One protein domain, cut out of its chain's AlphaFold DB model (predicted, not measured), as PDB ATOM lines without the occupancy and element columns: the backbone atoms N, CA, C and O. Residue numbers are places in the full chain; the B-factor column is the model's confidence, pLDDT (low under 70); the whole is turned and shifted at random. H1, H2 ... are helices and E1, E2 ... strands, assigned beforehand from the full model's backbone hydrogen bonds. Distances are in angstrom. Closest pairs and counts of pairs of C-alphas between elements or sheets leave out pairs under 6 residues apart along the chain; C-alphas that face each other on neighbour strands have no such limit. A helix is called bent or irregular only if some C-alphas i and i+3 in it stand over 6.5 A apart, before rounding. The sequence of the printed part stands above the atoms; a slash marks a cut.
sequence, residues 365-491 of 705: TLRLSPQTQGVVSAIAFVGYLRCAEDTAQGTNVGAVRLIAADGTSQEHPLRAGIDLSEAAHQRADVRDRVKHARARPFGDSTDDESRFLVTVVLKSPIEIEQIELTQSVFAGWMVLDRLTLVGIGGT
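Overview. This is residues 365 to 491 of the 705 residues of the protein "YfhO family protein" of Acidobacteria bacterium (UniProt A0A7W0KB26). Two antiparallel sheets, partly face to face, make a small elongated sandwich: E1, E6, E3 and E4 form one layer, and E5, E2 and E7 form the other, twisted one. At one end of its long axis sit the two tiny helices H1 and H2. The printed part has 127 residues and is mostly strand, with the named elements in the order E1 E2 E3 E4 H1 H2 E5 E6 E7. It is compact, with a radius of gyration of the C-alphas of 15.1 A, and spans 47 by 30 by 20 A.

Along the chain. Find C-alpha 365 at (30.699, 50.164, 28.915), where E1, residues 365 to 368, begins. E2 follows as residues 376 to 386, 29.5 A long, then E3, residues 396 to 404, 23.8 A, and E4, residues 409 to 415, 19.7 A. Look next for H1, residues 423 to 426, and H2, residues 428 to 431, with C-alpha 428 at (14.642, 31.407, 8.526). H1 is irregular: its C-alphas 423 and 426 are 7.9 A apart. E5 covers residues 452 to 462, 24.7 A, and bends by 88 degrees at residue 459. E6 is residues 464 to 471, 20.3 A. E7, residues 477 to 487, is 29.4 A long, bends by 59 degrees at residue 481 and ends at C-alpha 487, (43.851, 59.264, 9.879).

Arrangement. Begin with edge strand E1, antiparallel to E6 at 155 degrees, with N 366 and O 469 2.8 A apart. E6 is antiparallel to E3, N 401 to O 468 at 2.8 A, and E3 forms a hairpin with edge strand E4, N 402 to O 410 at 2.8 A. In the other sheet E2 is the inner strand: look for N 382 and O 482 of E7 at 2.8 A, and for N 381 and O 454 of E5 at 2.9 A. Between the sheets, the closest C-alphas of E4 and E5 are those of His 412 and Val 456, 7.1 A, and those of E6 and E7 are Gln 471 and Met 478, 7.2 A. E5 and E6 meet only through their link. H1 only grazes the sheet of E5, E2 and E7, with residues 423 to 425. H1 and H2 only just touch, with 3 pairs of C-alphas within 8 A, and only at the corner; their closest C-alphas are those of His 425 and Arg 431, 5.2 A. Both helices are too short for an O i to N i+4 pair, and in each the one O i to N i+3 pair is not within hydrogen-bond range. E1 and E7 are apart.

Size, cuts and confidence. The two C-alphas farthest apart are those of Asp 406 and Ala 428, 48.5 A. The printed part has no cut. The link from H2 to E5, residues 432 to 451, is long. The mean pLDDT of the printed part is 91.4; residues 445 to 447 are under 70.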
ATOM      1  N   THR A 365      29.779  49.420  29.771       88.44
ATOM      2  CA  THR A 365      30.699  50.164  28.915       88.44
ATOM      3  C   THR A 365      31.977  49.363  28.732       88.44
ATOM      4  O   THR A 365      32.692  49.108  29.701       88.44
ATOM      5  N   LEU A 366      32.270  49.003  27.485       89.69
ATOM      6  CA  LEU A 366      33.567  48.484  27.075       89.69
ATOM      7  C   LEU A 366      34.496  49.670  26.814       89.69
ATOM      8  O   LEU A 366      34.167  50.547  26.016       89.69
ATOM      9  N   ARG A 367      35.649  49.688  27.480       91.25
ATOM     10  CA  ARG A 367      36.684  50.713  27.310       91.25
ATOM     11  C   ARG A 367      37.870  50.107  26.584       91.25
ATOM     12  O   ARG A 367      38.358  49.059  26.997       91.25
ATOM     13  N   LEU A 368      38.304  50.767  25.521       92.69
ATOM     14  CA  LEU A 368      39.418  50.348  24.683       92.69
ATOM     15  C   LEU A 368      40.409  51.501  24.573       92.69
ATOM     16  O   LEU A 368      40.001  52.635  24.334       92.69
ATOM     17  N   SER A 369      41.692  51.190  24.702       92.12
ATOM     18  CA  SER A 369      42.793  52.123  24.461       92.12
ATOM     19  C   SER A 369      43.416  51.744  23.121       92.12
ATOM     20  O   SER A 369      44.267  50.856  23.089       92.12
ATOM     21  N   PRO A 370      42.943  52.296  21.991       90.94
ATOM     22  CA  PRO A 370      43.408  51.865  20.682       90.94
ATOM     23  C   PRO A 370      44.864  52.257  20.442       90.94
ATOM     24  O   PRO A 370      45.351  53.253  20.972       90.94
ATOM     25  N   GLN A 371      45.548  51.494  19.596       85.56
ATOM     26  CA  GLN A 371      46.842  51.897  19.069       85.56
ATOM     27  C   GLN A 371      46.629  53.044  18.081       85.56
ATOM     28  O   GLN A 371      45.917  52.894  17.083       85.56
ATOM     29  N   THR A 372      47.240  54.193  18.355       78.81
ATOM     30  CA  THR A 372      47.120  55.389  17.520       78.81
ATOM     31  C   THR A 372      48.465  55.796  16.930       78.81
ATOM     32  O   THR A 372      49.529  55.568  17.501       78.81
ATOM     33  N   GLN A 373      48.414  56.404  15.745       74.56
ATOM     34  CA  GLN A 373      49.544  57.101  15.137       74.56
ATOM     35  C   GLN A 373      49.056  58.481  14.689       74.56
ATOM     36  O   GLN A 373      48.707  58.700  13.528       74.56
ATOM     37  N   GLY A 374      48.978  59.408  15.645       82.81
ATOM     38  CA  GLY A 374      48.543  60.782  15.415       82.81
ATOM     39  C   GLY A 374      47.023  60.962  15.341       82.81
ATOM     40  O   GLY A 374      46.248  60.261  15.989       82.81
ATOM     41  N   VAL A 375      46.595  61.967  14.573       90.81
ATOM     42  CA  VAL A 375      45.219  62.481  14.604       90.81
ATOM     43  C   VAL A 375      44.291  61.683  13.682       90.81
ATOM     44  O   VAL A 375      44.548  61.514  12.485       90.81
ATOM     45  N   VAL A 376      43.163  61.249  14.237       92.56
ATOM     46  CA  VAL A 376      42.124  60.454  13.579       92.56
ATOM     47  C   VAL A 376      40.985  61.367  13.120       92.56
ATOM     48  O   VAL A 376      40.594  62.286  13.834       92.56
ATOM     49  N   SER A 377      40.446  61.121  11.924       94.19
ATOM     50  CA  SER A 377      39.320  61.858  11.319       94.19
ATOM     51  C   SER A 377      38.025  61.040  11.236       94.19
ATOM     52  O   SER A 377      36.933  61.605  11.162       94.19
ATOM     53  N   ALA A 378      38.122  59.714  11.292       95.06
ATOM     54  CA  ALA A 378      36.983  58.812  11.383       95.06
ATOM     55  C   ALA A 378      37.400  57.486  12.029       95.06
ATOM     56  O   ALA A 378      38.577  57.132  12.045       95.06
ATOM     57  N   ILE A 379      36.423  56.724  12.505       96.06
ATOM     58  CA  ILE A 379      36.606  55.307  12.824       96.06
ATOM     59  C   ILE A 379      35.658  54.470  11.971       96.06
ATOM     60  O   ILE A 379      34.563  54.919  11.620       96.06
ATOM     61  N   ALA A 380      36.066  53.248  11.658       97.12
ATOM     62  CA  ALA A 380      35.182  52.246  11.093       97.12
ATOM     63  C   ALA A 380      35.268  50.974  11.932       97.12
ATOM     64  O   ALA A 380      36.343  50.570  12.374       97.12
ATOM     65  N   PHE A 381      34.128  50.344  12.182       97.50
ATOM     66  CA  PHE A 381      34.083  49.100  12.928       97.50
ATOM     67  C   PHE A 381      33.014  48.166  12.380       97.50
ATOM     68  O   PHE A 381      32.033  48.593  11.771       97.50
ATOM     69  N   VAL A 382      33.227  46.876  12.602       97.12
ATOM     70  CA  VAL A 382      32.285  45.816  12.266       97.12
ATOM     71  C   VAL A 382      31.680  45.305  13.559       97.12
ATOM     72  O   VAL A 382      32.408  44.988  14.500       97.12
ATOM     73  N   GLY A 383      30.358  45.203  13.615       96.12
ATOM     74  CA  GLY A 383      29.657  44.674  14.777       96.12
ATOM     75  C   GLY A 383      28.306  44.068  14.435       96.12
ATOM     76  O   GLY A 383      27.872  44.071  13.282       96.12
ATOM     77  N   TYR A 384      27.641  43.524  15.446       95.81
ATOM     78  CA  TYR A 384      26.297  42.958  15.328       95.81
ATOM     79  C   TYR A 384      25.610  42.870  16.693       95.81
ATOM     80  O   TYR A 384      26.257  42.955  17.738       95.81
ATOM     81  N   LEU A 385      24.288  42.710  16.678       95.00
ATOM     82  CA  LEU A 385      23.473  42.463  17.864       95.00
ATOM     83  C   LEU A 385      23.236  40.963  18.039       95.00
ATOM     84  O   LEU A 385      23.256  40.201  17.071       95.00
ATOM     85  N   ARG A 386      22.992  40.551  19.279       93.88
ATOM     86  CA  ARG A 386      22.597  39.189  19.638       93.88
ATOM     87  C   ARG A 386      21.377  39.210  20.542       93.88
ATOM     88  O   ARG A 386      21.314  40.021  21.470       93.88
ATOM     89  N   CYS A 387      20.471  38.261  20.313       92.50
ATOM     90  CA  CYS A 387      19.217  38.125  21.053       92.50
ATOM     91  C   CYS A 387      18.361  39.400  21.021       92.50
ATOM     92  O   CYS A 387      17.657  39.684  21.985       92.50
ATOM     93  N   ALA A 388      18.459  40.161  19.926       93.38
ATOM     94  CA  ALA A 388      17.842  41.469  19.747       93.38
ATOM     95  C   ALA A 388      16.609  41.434  18.837       93.38
ATOM     96  O   ALA A 388      16.187  42.485  18.350       93.38
ATOM     97  N   GLU A 389      16.015  40.262  18.596       93.00
ATOM     98  CA  GLU A 389      14.909  40.085  17.649       93.00
ATOM     99  C   GLU A 389      13.729  41.008  17.985       93.00
ATOM    100  O   GLU A 389      13.155  41.654  17.112       93.00
ATOM    101  N   ASP A 390      13.429  41.157  19.273       91.62
ATOM    102  CA  ASP A 390      12.333  41.994  19.757       91.62
ATOM    103  C   ASP A 390      12.643  43.500  19.784       91.62
ATOM    104  O   ASP A 390      11.760  44.308  20.093       91.62
ATOM    105  N   THR A 391      13.869  43.900  19.442       93.44
ATOM    106  CA  THR A 391      14.283  45.307  19.420       93.44
ATOM    107  C   THR A 391      13.722  45.999  18.179       93.44
ATOM    108  O   THR A 391      13.993  45.589  17.048       93.44
ATOM    109  N   ALA A 392      12.939  47.060  18.380       96.00
ATOM    110  CA  ALA A 392      12.289  47.795  17.298       96.00
ATOM    111  C   ALA A 392      13.287  48.601  16.448       96.00
ATOM    112  O   ALA A 392      14.313  49.071  16.948       96.00
ATOM    113  N   GLN A 393      12.946  48.826  15.178       96.81
ATOM    114  CA  GLN A 393      13.710  49.681  14.266       96.81
ATOM    115  C   GLN A 393      14.032  51.055  14.873       96.81
ATOM    116  O   GLN A 393      13.155  51.742  15.392       96.81
ATOM    117  N   GLY A 394      15.289  51.484  14.754       96.06
ATOM    118  CA  GLY A 394      15.755  52.795  15.204       96.06
ATOM    119  C   GLY A 394      15.962  52.921  16.716       96.06
ATOM    120  O   GLY A 394      16.400  53.979  17.167       96.06
ATOM    121  N   THR A 395      15.688  51.867  17.497       96.56
ATOM    122  CA  THR A 395      15.940  51.852  18.946       96.56
ATOM    123  C   THR A 395      17.416  52.107  19.220       96.56
ATOM    124  O   THR A 395      18.271  51.485  18.594       96.56
ATOM    125  N   ASN A 396      17.713  52.998  20.167       95.25
ATOM    126  CA  ASN A 396      19.074  53.215  20.638       95.25
ATOM    127  C   ASN A 396      19.569  51.966  21.389       95.25
ATOM    128  O   ASN A 396      19.083  51.668  22.479       95.25
ATOM    129  N   VAL A 397      20.530  51.256  20.804       94.62
ATOM    130  CA  VAL A 397      21.150  50.054  21.386       94.62
ATOM    131  C   VAL A 397      22.451  50.378  22.120       94.62
ATOM    132  O   VAL A 397      22.920  49.584  22.933       94.62
ATOM    133  N   GLY A 398      23.006  51.572  21.911       95.00
ATOM    134  CA  GLY A 398      24.246  51.986  22.545       95.00
ATOM    135  C   GLY A 398      24.839  53.253  21.949       95.00
ATOM    136  O   GLY A 398      24.210  53.939  21.153       95.00
ATOM    137  N   ALA A 399      26.074  53.559  22.308       96.50
ATOM    138  CA  ALA A 399      26.820  54.659  21.718       96.50
ATOM    139  C   ALA A 399      28.310  54.333  21.661       96.50
ATOM    140  O   ALA A 399      28.827  53.609  22.514       96.50
ATOM    141  N   VAL A 400      28.994  54.902  20.670       96.81
ATOM    142  CA  VAL A 400      30.455  54.963  20.637       96.81
ATOM    143  C   VAL A 400      30.873  56.369  21.022       96.81
ATOM    144  O   VAL A 400      30.527  57.335  20.340       96.81
ATOM    145  N   ARG A 401      31.623  56.481  22.112       96.56
ATOM    146  CA  ARG A 401      32.209  57.731  22.577       96.56
ATOM    147  C   ARG A 401      33.719  57.679  22.397       96.56
ATOM    148  O   ARG A 401      34.376  56.746  22.839       96.56
ATOM    149  N   LEU A 402      34.254  58.687  21.727       94.94
ATOM    150  CA  LEU A 402      35.666  58.837  21.403       94.94
ATOM    151  C   LEU A 402      36.212  59.960  22.269       94.94
ATOM    152  O   LEU A 402      35.690  61.075  22.214       94.94
ATOM    153  N   ILE A 403      37.199  59.645  23.101       93.81
ATOM    154  CA  ILE A 403      37.792  60.554  24.080       93.81
ATOM    155  C   ILE A 403      39.204  60.893  23.603       93.81
ATOM    156  O   ILE A 403      40.000  59.998  23.305       93.81
ATOM    157  N   ALA A 404      39.479  62.187  23.480       91.62
ATOM    158  CA  ALA A 404      40.773  62.719  23.090       91.62
ATOM    159  C   ALA A 404      41.691  62.905  24.306       91.62
ATOM    160  O   ALA A 404      41.204  63.055  25.427       91.62
ATOM    161  N   ALA A 405      43.000  62.996  24.059       84.75
ATOM    162  CA  ALA A 405      44.015  63.214  25.098       84.75
ATOM    163  C   ALA A 405      43.837  64.519  25.907       84.75
ATOM    164  O   ALA A 405      44.315  64.645  27.033       84.75
ATOM    165  N   ASP A 406      43.138  65.516  25.351       87.19
ATOM    166  CA  ASP A 406      42.798  66.770  26.036       87.19
ATOM    167  C   ASP A 406      41.497  66.686  26.865       87.19
ATOM    168  O   ASP A 406      41.046  67.684  27.436       87.19
ATOM    169  N   GLY A 407      40.877  65.501  26.930       88.00
ATOM    170  CA  GLY A 407      39.617  65.236  27.623       88.00
ATOM    171  C   GLY A 407      38.362  65.622  26.834       88.00
ATOM    172  O   GLY A 407      37.244  65.373  27.305       88.00
ATOM    173  N   THR A 408      38.490  66.207  25.637       91.19
ATOM    174  CA  THR A 408      37.330  66.424  24.762       91.19
ATOM    175  C   THR A 408      36.771  65.083  24.295       91.19
ATOM    176  O   THR A 408      37.478  64.083  24.193       91.19
ATOM    177  N   SER A 409      35.461  65.019  24.043       93.88
ATOM    178  CA  SER A 409      34.850  63.775  23.579       93.88
ATOM    179  C   SER A 409      33.753  64.002  22.554       93.88
ATOM    180  O   SER A 409      33.053  65.016  22.573       93.88
ATOM    181  N   GLN A 410      33.619  63.040  21.649       94.31
ATOM    182  CA  GLN A 410      32.592  63.011  20.616       94.31
ATOM    183  C   GLN A 410      31.831  61.697  20.720       94.31
ATOM    184  O   GLN A 410      32.437  60.636  20.830       94.31
ATOM    185  N   GLU A 411      30.506  61.765  20.692       95.44
ATOM    186  CA  GLU A 411      29.638  60.602  20.857       95.44
ATOM    187  C   GLU A 411      28.775  60.387  19.615       95.44
ATOM    188  O   GLU A 411      28.247  61.342  19.033       95.44
ATOM    189  N   HIS A 412      28.636  59.124  19.223       95.69
ATOM    190  CA  HIS A 412      27.793  58.678  18.128       95.69
ATOM    191  C   HIS A 412      26.823  57.595  18.624       95.69
ATOM    192  O   HIS A 412      27.283  56.535  19.059       95.69
ATOM    193  N   PRO A 413      25.498  57.823  18.575       96.81
ATOM    194  CA  PRO A 413      24.523  56.818  18.981       96.81
ATOM    195  C   PRO A 413      24.468  55.674  17.965       96.81
ATOM    196  O   PRO A 413      24.556  55.898  16.761       96.81
ATOM    197  N   LEU A 414      24.255  54.459  18.456       97.12
ATOM    198  CA  LEU A 414      24.079  53.242  17.672       97.12
ATOM    199  C   LEU A 414      22.619  52.808  17.738       97.12
ATOM    200  O   LEU A 414      22.043  52.680  18.821       97.12
ATOM    201  N   ARG A 415      22.008  52.568  16.579       97.56
ATOM    202  CA  ARG A 415      20.584  52.245  16.465       97.56
ATOM    203  C   ARG A 415      20.339  50.924  15.750       97.56
ATOM    204  O   ARG A 415      20.946  50.638  14.715       97.56
ATOM    205  N   ALA A 416      19.382  50.163  16.276       97.12
ATOM    206  CA  ALA A 416      18.938  48.898  15.704       97.12
ATOM    207  C   ALA A 416      18.379  49.087  14.283       97.12
ATOM    208  O   ALA A 416      17.528  49.946  14.043       97.12
ATOM    209  N   GLY A 417      18.868  48.283  13.343       95.81
ATOM    210  CA  GLY A 417      18.509  48.307  11.927       95.81
ATOM    211  C   GLY A 417      18.908  49.561  11.157       95.81
ATOM    212  O   GLY A 417      18.421  49.760  10.045       95.81
ATOM    213  N   ILE A 418      19.762  50.409  11.732       96.50
ATOM    214  CA  ILE A 418      20.409  51.528  11.035       96.50
ATOM    215  C   ILE A 418      21.917  51.304  11.066       96.50
ATOM    216  O   ILE A 418      22.536  51.154  10.017       96.50
ATOM    217  N   ASP A 419      22.470  51.226  12.275       97.00
ATOM    218  CA  ASP A 419      23.904  51.090  12.502       97.00
ATOM    219  C   ASP A 419      24.263  49.606  12.708       97.00
ATOM    220  O   ASP A 419      25.177  49.091  12.073       97.00
ATOM    221  N   LEU A 420      23.486  48.879  13.520       96.44
ATOM    222  CA  LEU A 420      23.682  47.450  13.808       96.44
ATOM    223  C   LEU A 420      22.359  46.677  13.731       96.44
ATOM    224  O   LEU A 420      21.309  47.231  14.050       96.44
ATOM    225  N   SER A 421      22.402  45.389  13.388       95.69
ATOM    226  CA  SER A 421      21.236  44.485  13.417       95.69
ATOM    227  C   SER A 421      21.570  43.148  14.083       95.69
ATOM    228  O   SER A 421      22.740  42.838  14.305       95.69
ATOM    229  N   GLU A 422      20.541  42.359  14.397       94.44
ATOM    230  CA  GLU A 422      20.660  40.963  14.837       94.44
ATOM    231  C   GLU A 422      21.527  40.159  13.858       94.44
ATOM    232  O   GLU A 422      21.296  40.188  12.648       94.44
ATOM    233  N   ALA A 423      22.523  39.438  14.373       93.00
ATOM    234  CA  ALA A 423      23.423  38.632  13.555       93.00
ATOM    235  C   ALA A 423      22.641  37.585  12.756       93.00
ATOM    236  O   ALA A 423      22.823  37.449  11.549       93.00
ATOM    237  N   ALA A 424      21.694  36.911  13.408       90.81
ATOM    238  CA  ALA A 424      20.868  35.874  12.799       90.81
ATOM    239  C   ALA A 424      19.720  36.411  11.912       90.81
ATOM    240  O   ALA A 424      18.796  35.663  11.604       90.81
ATOM    241  N   HIS A 425      19.744  37.681  11.479       88.00
ATOM    242  CA  HIS A 425      18.658  38.316  10.700       88.00
ATOM    243  C   HIS A 425      18.202  37.500   9.480       88.00
ATOM    244  O   HIS A 425      17.023  37.504   9.129       88.00
ATOM    245  N   GLN A 426      19.132  36.788   8.840       84.56
ATOM    246  CA  GLN A 426      18.875  36.020   7.620       84.56
ATOM    247  C   GLN A 426      18.387  34.590   7.868       84.56
ATOM    248  O   GLN A 426      17.810  33.987   6.960       84.56
ATOM    249  N   ARG A 427      18.568  34.054   9.081       88.44
ATOM    250  CA  ARG A 427      18.118  32.706   9.421       88.44
ATOM    251  C   ARG A 427      16.601  32.618   9.374       88.44
ATOM    252  O   ARG A 427      15.906  33.450   9.955       88.44
ATOM    253  N   ALA A 428      16.081  31.578   8.729       87.50
ATOM    254  CA  ALA A 428      14.642  31.407   8.526       87.50
ATOM    255  C   ALA A 428      13.836  31.395   9.840       87.50
ATOM    256  O   ALA A 428      12.730  31.922   9.875       87.50
ATOM    257  N   ASP A 429      14.392  30.845  10.925       88.25
ATOM    258  CA  ASP A 429      13.742  30.770  12.241       88.25
ATOM    259  C   ASP A 429      13.763  32.090  13.036       88.25
ATOM    260  O   ASP A 429      13.014  32.250  14.001       88.25
ATOM    261  N   VAL A 430      14.603  33.045  12.630       88.81
ATOM    262  CA  VAL A 430      14.786  34.340  13.302       88.81
ATOM    263  C   VAL A 430      14.177  35.482  12.493       88.81
ATOM    264  O   VAL A 430      13.593  36.396  13.070       88.81
ATOM    265  N   ARG A 431      14.246  35.407  11.161       86.31
ATOM    266  CA  ARG A 431      13.835  36.458  10.222       86.31
ATOM    267  C   ARG A 431      12.431  37.008  10.484       86.31
ATOM    268  O   ARG A 431      12.245  38.220  10.429       86.31
ATOM    269  N   ASP A 432      11.474  36.143  10.815       87.75
ATOM    270  CA  ASP A 432      10.081  36.540  11.075       87.75
ATOM    271  C   ASP A 432       9.872  37.166  12.467       87.75
ATOM    272  O   ASP A 432       8.852  37.808  12.721       87.75
ATOM    273  N   ARG A 433      10.833  36.996  13.385       91.12
ATOM    274  CA  ARG A 433      10.802  37.564  14.742       91.12
ATOM    275  C   ARG A 433      11.494  38.919  14.837       91.12
ATOM    276  O   ARG A 433      11.174  39.677  15.750       91.12
ATOM    277  N   VAL A 434      12.433  39.226  13.937       93.56
ATOM    278  CA  VAL A 434      13.231  40.455  14.020       93.56
ATOM    279  C   VAL A 434      12.397  41.693  13.670       93.56
ATOM    280  O   VAL A 434      11.866  41.821  12.570       93.56
ATOM    281  N   LYS A 435      12.326  42.652  14.600       95.31
ATOM    282  CA  LYS A 435      11.525  43.889  14.496       95.31
ATOM    283  C   LYS A 435      12.289  45.100  13.946       95.31
ATOM    284  O   LYS A 435      11.793  46.228  14.008       95.31
ATOM    285  N   HIS A 436      13.486  44.882  13.412       95.81
ATOM    286  CA  HIS A 436      14.325  45.909  12.800       95.81
ATOM    287  C   HIS A 436      14.864  45.462  11.430       95.81
ATOM    288  O   HIS A 436      14.995  44.277  11.120       95.81
ATOM    289  N   ALA A 437      15.150  46.435  10.572       94.81
ATOM    290  CA  ALA A 437      15.732  46.238   9.255       94.81
ATOM    291  C   ALA A 437      17.183  45.740   9.351       94.81
ATOM    292  O   ALA A 437      17.802  45.735  10.417       94.81
ATOM    293  N   ARG A 438      17.743  45.323   8.216       92.19
ATOM    294  CA  ARG A 438      19.152  44.940   8.107       92.19
ATOM    295  C   ARG A 438      20.005  46.198   7.895       92.19
ATOM    296  O   ARG A 438      19.770  46.927   6.933       92.19
ATOM    297  N   ALA A 439      20.967  46.442   8.782       94.88
ATOM    298  CA  ALA A 439      21.963  47.503   8.646       94.88
ATOM    299  C   ALA A 439      22.937  47.205   7.487       94.88
ATOM    300  O   ALA A 439      22.844  46.157   6.837       94.88
ATOM    301  N   ARG A 440      23.874  48.121   7.207       94.69
ATOM    302  CA  ARG A 440      24.856  47.962   6.121       94.69
ATOM    303  C   ARG A 440      25.712  46.704   6.358       94.69
ATOM    304  O   ARG A 440      26.468  46.692   7.327       94.69
ATOM    305  N   PRO A 441      25.616  45.657   5.518       93.06
ATOM    306  CA  PRO A 441      26.382  44.434   5.723       93.06
ATOM    307  C   PRO A 441      27.881  44.682   5.524       93.06
ATOM    308  O   PRO A 441      28.276  45.550   4.746       93.06
ATOM    309  N   PHE A 442      28.691  43.914   6.245       93.19
ATOM    310  CA  PHE A 442      30.130  43.815   6.046       93.19
ATOM    311  C   PHE A 442      30.433  42.600   5.163       93.19
ATOM    312  O   PHE A 442      30.233  41.458   5.586       93.19
ATOM    313  N   GLY A 443      30.916  42.856   3.949       87.06
ATOM    314  CA  GLY A 443      31.163  41.844   2.925       87.06
ATOM    315  C   GLY A 443      29.918  41.142   2.398       87.06
ATOM    316  O   GLY A 443      28.783  41.412   2.793       87.06
ATOM    317  N   ASP A 444      30.168  40.173   1.522       71.56
ATOM    318  CA  ASP A 444      29.138  39.401   0.822       71.56
ATOM    319  C   ASP A 444      28.762  38.096   1.549       71.56
ATOM    320  O   ASP A 444      28.273  37.155   0.923       71.56
ATOM    321  N   SER A 445      29.005  38.002   2.865       59.28
ATOM    322  CA  SER A 445      28.750  36.771   3.624       59.28
ATOM    323  C   SER A 445      27.295  36.305   3.442       59.28
ATOM    324  O   SER A 445      26.336  37.045   3.686       59.28
ATOM    325  N   THR A 446      27.174  35.058   2.981       59.41
ATOM    326  CA  THR A 446      25.934  34.270   2.891       59.41
ATOM    327  C   THR A 446      25.738  33.403   4.134       59.41
ATOM    328  O   THR A 446      24.882  32.520   4.136       59.41
ATOM    329  N   ASP A 447      26.544  33.632   5.177       64.25
ATOM    330  CA  ASP A 447      26.442  32.894   6.424       64.25
ATOM    331  C   ASP A 447      25.118  33.210   7.119       64.25
ATOM    332  O   ASP A 447      24.596  34.327   7.065       64.25
ATOM    333  N   ASP A 448      24.637  32.233   7.880       73.44
ATOM    334  CA  ASP A 448      23.480  32.373   8.763       73.44
ATOM    335  C   ASP A 448      23.638  33.519   9.793       73.44
ATOM    336  O   ASP A 448      22.657  33.955  10.397       73.44
ATOM    337  N   GLU A 449      24.859  34.031   9.992       84.25
ATOM    338  CA  GLU A 449      25.170  35.153  10.876       84.25
ATOM    339  C   GLU A 449      25.839  36.317  10.128       84.25
ATOM    340  O   GLU A 449      27.020  36.286   9.786       84.25
ATOM    341  N   SER A 450      25.077  37.391   9.931       90.00
ATOM    342  CA  SER A 450      25.528  38.637   9.314       90.00
ATOM    343  C   SER A 450      26.311  39.529  10.282       90.00
ATOM    344  O   SER A 450      26.039  39.585  11.481       90.00
ATOM    345  N   ARG A 451      27.240  40.310   9.724       94.25
ATOM    346  CA  ARG A 451      27.972  41.379  10.418       94.25
ATOM    347  C   ARG A 451      27.738  42.704   9.705       94.25
ATOM    348  O   ARG A 451      27.459  42.705   8.505       94.25
ATOM    349  N   PHE A 452      27.854  43.814  10.425       95.56
ATOM    350  CA  PHE A 452      27.459  45.131   9.927       95.56
ATOM    351  C   PHE A 452      28.580  46.151  10.076       95.56
ATOM    352  O   PHE A 452      29.228  46.214  11.119       95.56
ATOM    353  N   LEU A 453      28.806  46.931   9.019       96.94
ATOM    354  CA  LEU A 453      29.822  47.975   8.958       96.94
ATOM    355  C   LEU A 453      29.241  49.308   9.432       96.94
ATOM    356  O   LEU A 453      28.295  49.829   8.836       96.94
ATOM    357  N   VAL A 454      29.881  49.896  10.438       97.44
ATOM    358  CA  VAL A 454      29.582  51.231  10.953       97.44
ATOM    359  C   VAL A 454      30.774  52.146  10.700       97.44
ATOM    360  O   VAL A 454      31.906  51.820  11.057       97.44
ATOM    361  N   THR A 455      30.515  53.317  10.120       96.62
ATOM    362  CA  THR A 455      31.514  54.373   9.921       96.62
ATOM    363  C   THR A 455      31.099  55.605  10.709       96.62
ATOM    364  O   THR A 455      30.027  56.161  10.472       96.62
ATOM    365  N   VAL A 456      31.967  56.071  11.603       95.44
ATOM    366  CA  VAL A 456      31.754  57.288  12.391       95.44
ATOM    367  C   VAL A 456      32.767  58.336  11.953       95.44
ATOM    368  O   VAL A 456      33.951  58.242  12.269       95.44
ATOM    369  N   VAL A 457      32.296  59.345  11.219       94.31
ATOM    370  CA  VAL A 457      33.103  60.515  10.842       94.31
ATOM    371  C   VAL A 457      33.106  61.510  11.999       94.31
ATOM    372  O   VAL A 457      32.044  61.881  12.507       94.31
ATOM    373  N   LEU A 458      34.295  61.939  12.418       92.31
ATOM    374  CA  LEU A 458      34.465  62.881  13.518       92.31
ATOM    375  C   LEU A 458      34.119  64.307  13.074       92.31
ATOM    376  O   LEU A 458      34.429  64.719  11.957       92.31
ATOM    377  N   LYS A 459      33.507  65.091  13.970       92.31
ATOM    378  CA  LYS A 459      33.201  66.517  13.739       92.31
ATOM    379  C   LYS A 459      34.473  67.352  13.601       92.31
ATOM    380  O   LYS A 459      34.505  68.316  12.844       92.31
ATOM    381  N   SER A 460      35.503  66.973  14.347       91.94
ATOM    382  CA  SER A 460      36.855  67.512  14.268       91.94
ATOM    383  C   SER A 460      37.857  66.375  14.472       91.94
ATOM    384  O   SER A 460      37.592  65.509  15.315       91.94
ATOM    385  N   PRO A 461      38.987  66.357  13.745       91.94
ATOM    386  CA  PRO A 461      40.028  65.367  13.972       91.94
ATOM    387  C   PRO A 461      40.583  65.452  15.399       91.94
ATOM    388  O   PRO A 461      40.807  66.555  15.896       91.94
ATOM    389  N   ILE A 462      40.791  64.305  16.048       91.94
ATOM    390  CA  ILE A 462      41.323  64.215  17.419       91.94
ATOM    391  C   ILE A 462      42.381  63.117  17.532       91.94
ATOM    392  O   ILE A 462      42.343  62.124  16.806       91.94
ATOM    393  N   GLU A 463      43.325  63.293  18.449       91.38
ATOM    394  CA  GLU A 463      44.208  62.217  18.896       91.38
ATOM    395  C   GLU A 463      43.455  61.397  19.946       91.38
ATOM    396  O   GLU A 463      43.190  61.875  21.050       91.38
ATOM    397  N   ILE A 464      43.003  60.206  19.550       90.56
ATOM    398  CA  ILE A 464      42.154  59.352  20.385       90.56
ATOM    399  C   ILE A 464      43.015  58.708  21.471       90.56
ATOM    400  O   ILE A 464      43.980  58.015  21.166       90.56
ATOM    401  N   GLU A 465      42.620  58.887  22.726       91.00
ATOM    402  CA  GLU A 465      43.207  58.180  23.867       91.00
ATOM    403  C   GLU A 465      42.367  56.949  24.227       91.00
ATOM    404  O   GLU A 465      42.894  55.877  24.521       91.00
ATOM    405  N   GLN A 466      41.038  57.082  24.158       92.88
ATOM    406  CA  GLN A 466      40.119  56.036  24.590       92.88
ATOM    407  C   GLN A 466      38.856  55.983  23.722       92.88
ATOM    408  O   GLN A 466      38.294  57.005  23.321       92.88
ATOM    409  N   ILE A 467      38.374  54.768  23.474       94.69
ATOM    410  CA  ILE A 467      37.082  54.479  22.849       94.69
ATOM    411  C   ILE A 467      36.199  53.788  23.885       94.69
ATOM    412  O   ILE A 467      36.567  52.758  24.448       94.69
ATOM    413  N   GLU A 468      35.017  54.341  24.131       94.88
ATOM    414  CA  GLU A 468      33.993  53.745  24.982       94.88
ATOM    415  C   GLU A 468      32.816  53.277  24.125       94.88
ATOM    416  O   GLU A 468      32.118  54.091  23.519       94.88
ATOM    417  N   LEU A 469      32.564  51.968  24.093       94.56
ATOM    418  CA  LEU A 469      31.316  51.419  23.568       94.56
ATOM    419  C   LEU A 469      30.373  51.175  24.739       94.56
ATOM    420  O   LEU A 469      30.620  50.304  25.571       94.56
ATOM    421  N   THR A 470      29.295  51.947  24.805       93.19
ATOM    422  CA  THR A 470      28.281  51.814  25.852       93.19
ATOM    423  C   THR A 470      27.061  51.102  25.303       93.19
ATOM    424  O   THR A 470      26.541  51.484  24.260       93.19
ATOM    425  N   GLN A 471      26.589  50.088  26.017       89.81
ATOM    426  CA  GLN A 471      25.318  49.430  25.761       89.81
ATOM    427  C   GLN A 471      24.184  50.144  26.502       89.81
ATOM    428  O   GLN A 471      24.234  50.315  27.724       89.81
ATOM    429  N   SER A 472      23.140  50.499  25.754       89.38
ATOM    430  CA  SER A 472      21.865  50.978  26.293       89.38
ATOM    431  C   SER A 472      21.002  49.807  26.780       89.38
ATOM    432  O   SER A 472      21.277  48.644  26.496       89.38
ATOM    433  N   VAL A 473      19.926  50.094  27.509       86.50
ATOM    434  CA  VAL A 473      18.981  49.059  27.957       86.50
ATOM    435  C   VAL A 473      18.169  48.555  26.757       86.50
ATOM    436  O   VAL A 473      17.251  49.234  26.300       86.50
ATOM    437  N   PHE A 474      18.485  47.358  26.265       88.12
ATOM    438  CA  PHE A 474      17.671  46.617  25.297       88.12
ATOM    439  C   PHE A 474      17.694  45.116  25.608       88.12
ATOM    440  O   PHE A 474      18.485  44.649  26.429       88.12
ATOM    441  N   ALA A 475      16.787  44.355  24.996       82.94
ATOM    442  CA  ALA A 475      16.776  42.903  25.117       82.94
ATOM    443  C   ALA A 475      17.882  42.344  24.215       82.94
ATOM    444  O   ALA A 475      17.628  42.145  23.038       82.94
ATOM    445  N   GLY A 476      19.108  42.196  24.724       89.06
ATOM    446  CA  GLY A 476      20.236  41.656  23.962       89.06
ATOM    447  C   GLY A 476      21.588  42.254  24.347       89.06
ATOM    448  O   GLY A 476      21.710  42.986  25.332       89.06
ATOM    449  N   TRP A 477      22.612  41.928  23.558       91.44
ATOM    450  CA  TRP A 477      23.930  42.554  23.674       91.44
ATOM    451  C   TRP A 477      24.555  42.861  22.317       91.44
ATOM    452  O   TRP A 477      24.129  42.329  21.287       91.44
ATOM    453  N   MET A 478      25.554  43.742  22.314       93.50
ATOM    454  CA  MET A 478      26.309  44.088  21.109       93.50
ATOM    455  C   MET A 478      27.638  43.335  21.074       93.50
ATOM    456  O   MET A 478      28.244  43.058  22.107       93.50
ATOM    457  N   VAL A 479      28.130  43.031  19.880       93.94
ATOM    458  CA  VAL A 479      29.470  42.478  19.680       93.94
ATOM    459  C   VAL A 479      30.248  43.373  18.729       93.94
ATOM    460  O   VAL A 479      29.773  43.687  17.638       93.94
ATOM    461  N   LEU A 480      31.452  43.758  19.145       95.31
ATOM    462  CA  LEU A 480      32.462  44.406  18.319       95.31
ATOM    463  C   LEU A 480      33.359  43.324  17.703       95.31
ATOM    464  O   LEU A 480      34.108  42.649  18.409       95.31
ATOM    465  N   ASP A 481      33.275  43.145  16.389       94.69
ATOM    466  CA  ASP A 481      34.018  42.120  15.650       94.69
ATOM    467  C   ASP A 481      35.351  42.646  15.113       94.69
ATOM    468  O   ASP A 481      36.360  41.961  15.235       94.69
ATOM    469  N   ARG A 482      35.381  43.856  14.543       96.00
ATOM    470  CA  ARG A 482      36.600  44.478  13.991       96.00
ATOM    471  C   ARG A 482      36.579  45.986  14.205       96.00
ATOM    472  O   ARG A 482      35.502  46.569  14.262       96.00
ATOM    473  N   LEU A 483      37.747  46.617  14.279       96.44
ATOM    474  CA  LEU A 483      37.906  48.063  14.448       96.44
ATOM    475  C   LEU A 483      39.111  48.546  13.634       96.44
ATOM    476  O   LEU A 483      40.147  47.886  13.611       96.44
ATOM    477  N   THR A 484      38.974  49.696  12.982       95.88
ATOM    478  CA  THR A 484      40.064  50.400  12.304       95.88
ATOM    479  C   THR A 484      39.907  51.906  12.496       95.88
ATOM    480  O   THR A 484      38.791  52.444  12.482       95.88
ATOM    481  N   LEU A 485      41.021  52.600  12.718       95.38
ATOM    482  CA  LEU A 485      41.057  54.059  12.805       95.38
ATOM    483  C   LEU A 485      41.458  54.649  11.453       95.38
ATOM    484  O   LEU A 485      42.275  54.070  10.743       95.38
ATOM    485  N   VAL A 486      40.920  55.820  11.110       95.06
ATOM    486  CA  VAL A 486      41.196  56.499   9.838       95.06
ATOM    487  C   VAL A 486      41.819  57.868  10.098       95.06
ATOM    488  O   VAL A 486      41.152  58.797  10.562       95.06
ATOM    489  N   GLY A 487      43.105  58.009   9.783       92.56
ATOM    490  CA  GLY A 487      43.851  59.264   9.879       92.56
ATOM    491  C   GLY A 487      43.386  60.325   8.874       92.56
ATOM    492  O   GLY A 487      42.676  60.027   7.915       92.56
ATOM    493  N   ILE A 488      43.811  61.580   9.062       88.25
ATOM    494  CA  ILE A 488      43.441  62.717   8.185       88.25
ATOM    495  C   ILE A 488      43.865  62.485   6.718       88.25
ATOM    496  O   ILE A 488      43.184  62.925   5.796       88.25
ATOM    497  N   GLY A 489      44.969  61.767   6.492       84.62
ATOM    498  CA  GLY A 489      45.466  61.412   5.156       84.62
ATOM    499  C   GLY A 489      44.854  60.144   4.551       84.62
ATOM    500  O   GLY A 489      45.340  59.680   3.526       84.62
ATOM    501  N   GLY A 490      43.842  59.547   5.192       87.31
ATOM    502  CA  GLY A 490      43.266  58.265   4.774       87.31
ATOM    503  C   GLY A 490      44.084  57.037   5.186       87.31
ATOM    504  O   GLY A 490      43.694  55.923   4.847       87.31
ATOM    505  N   THR A 491      45.183  57.219   5.929       91.75
ATOM    506  CA  THR A 491      45.920  56.120   6.569       91.75
ATOM    507  C   THR A 491      44.977  55.345   7.476       91.75
ATOM    508  O   THR A 491      44.281  55.945   8.295       91.75
TER     509      THR A 491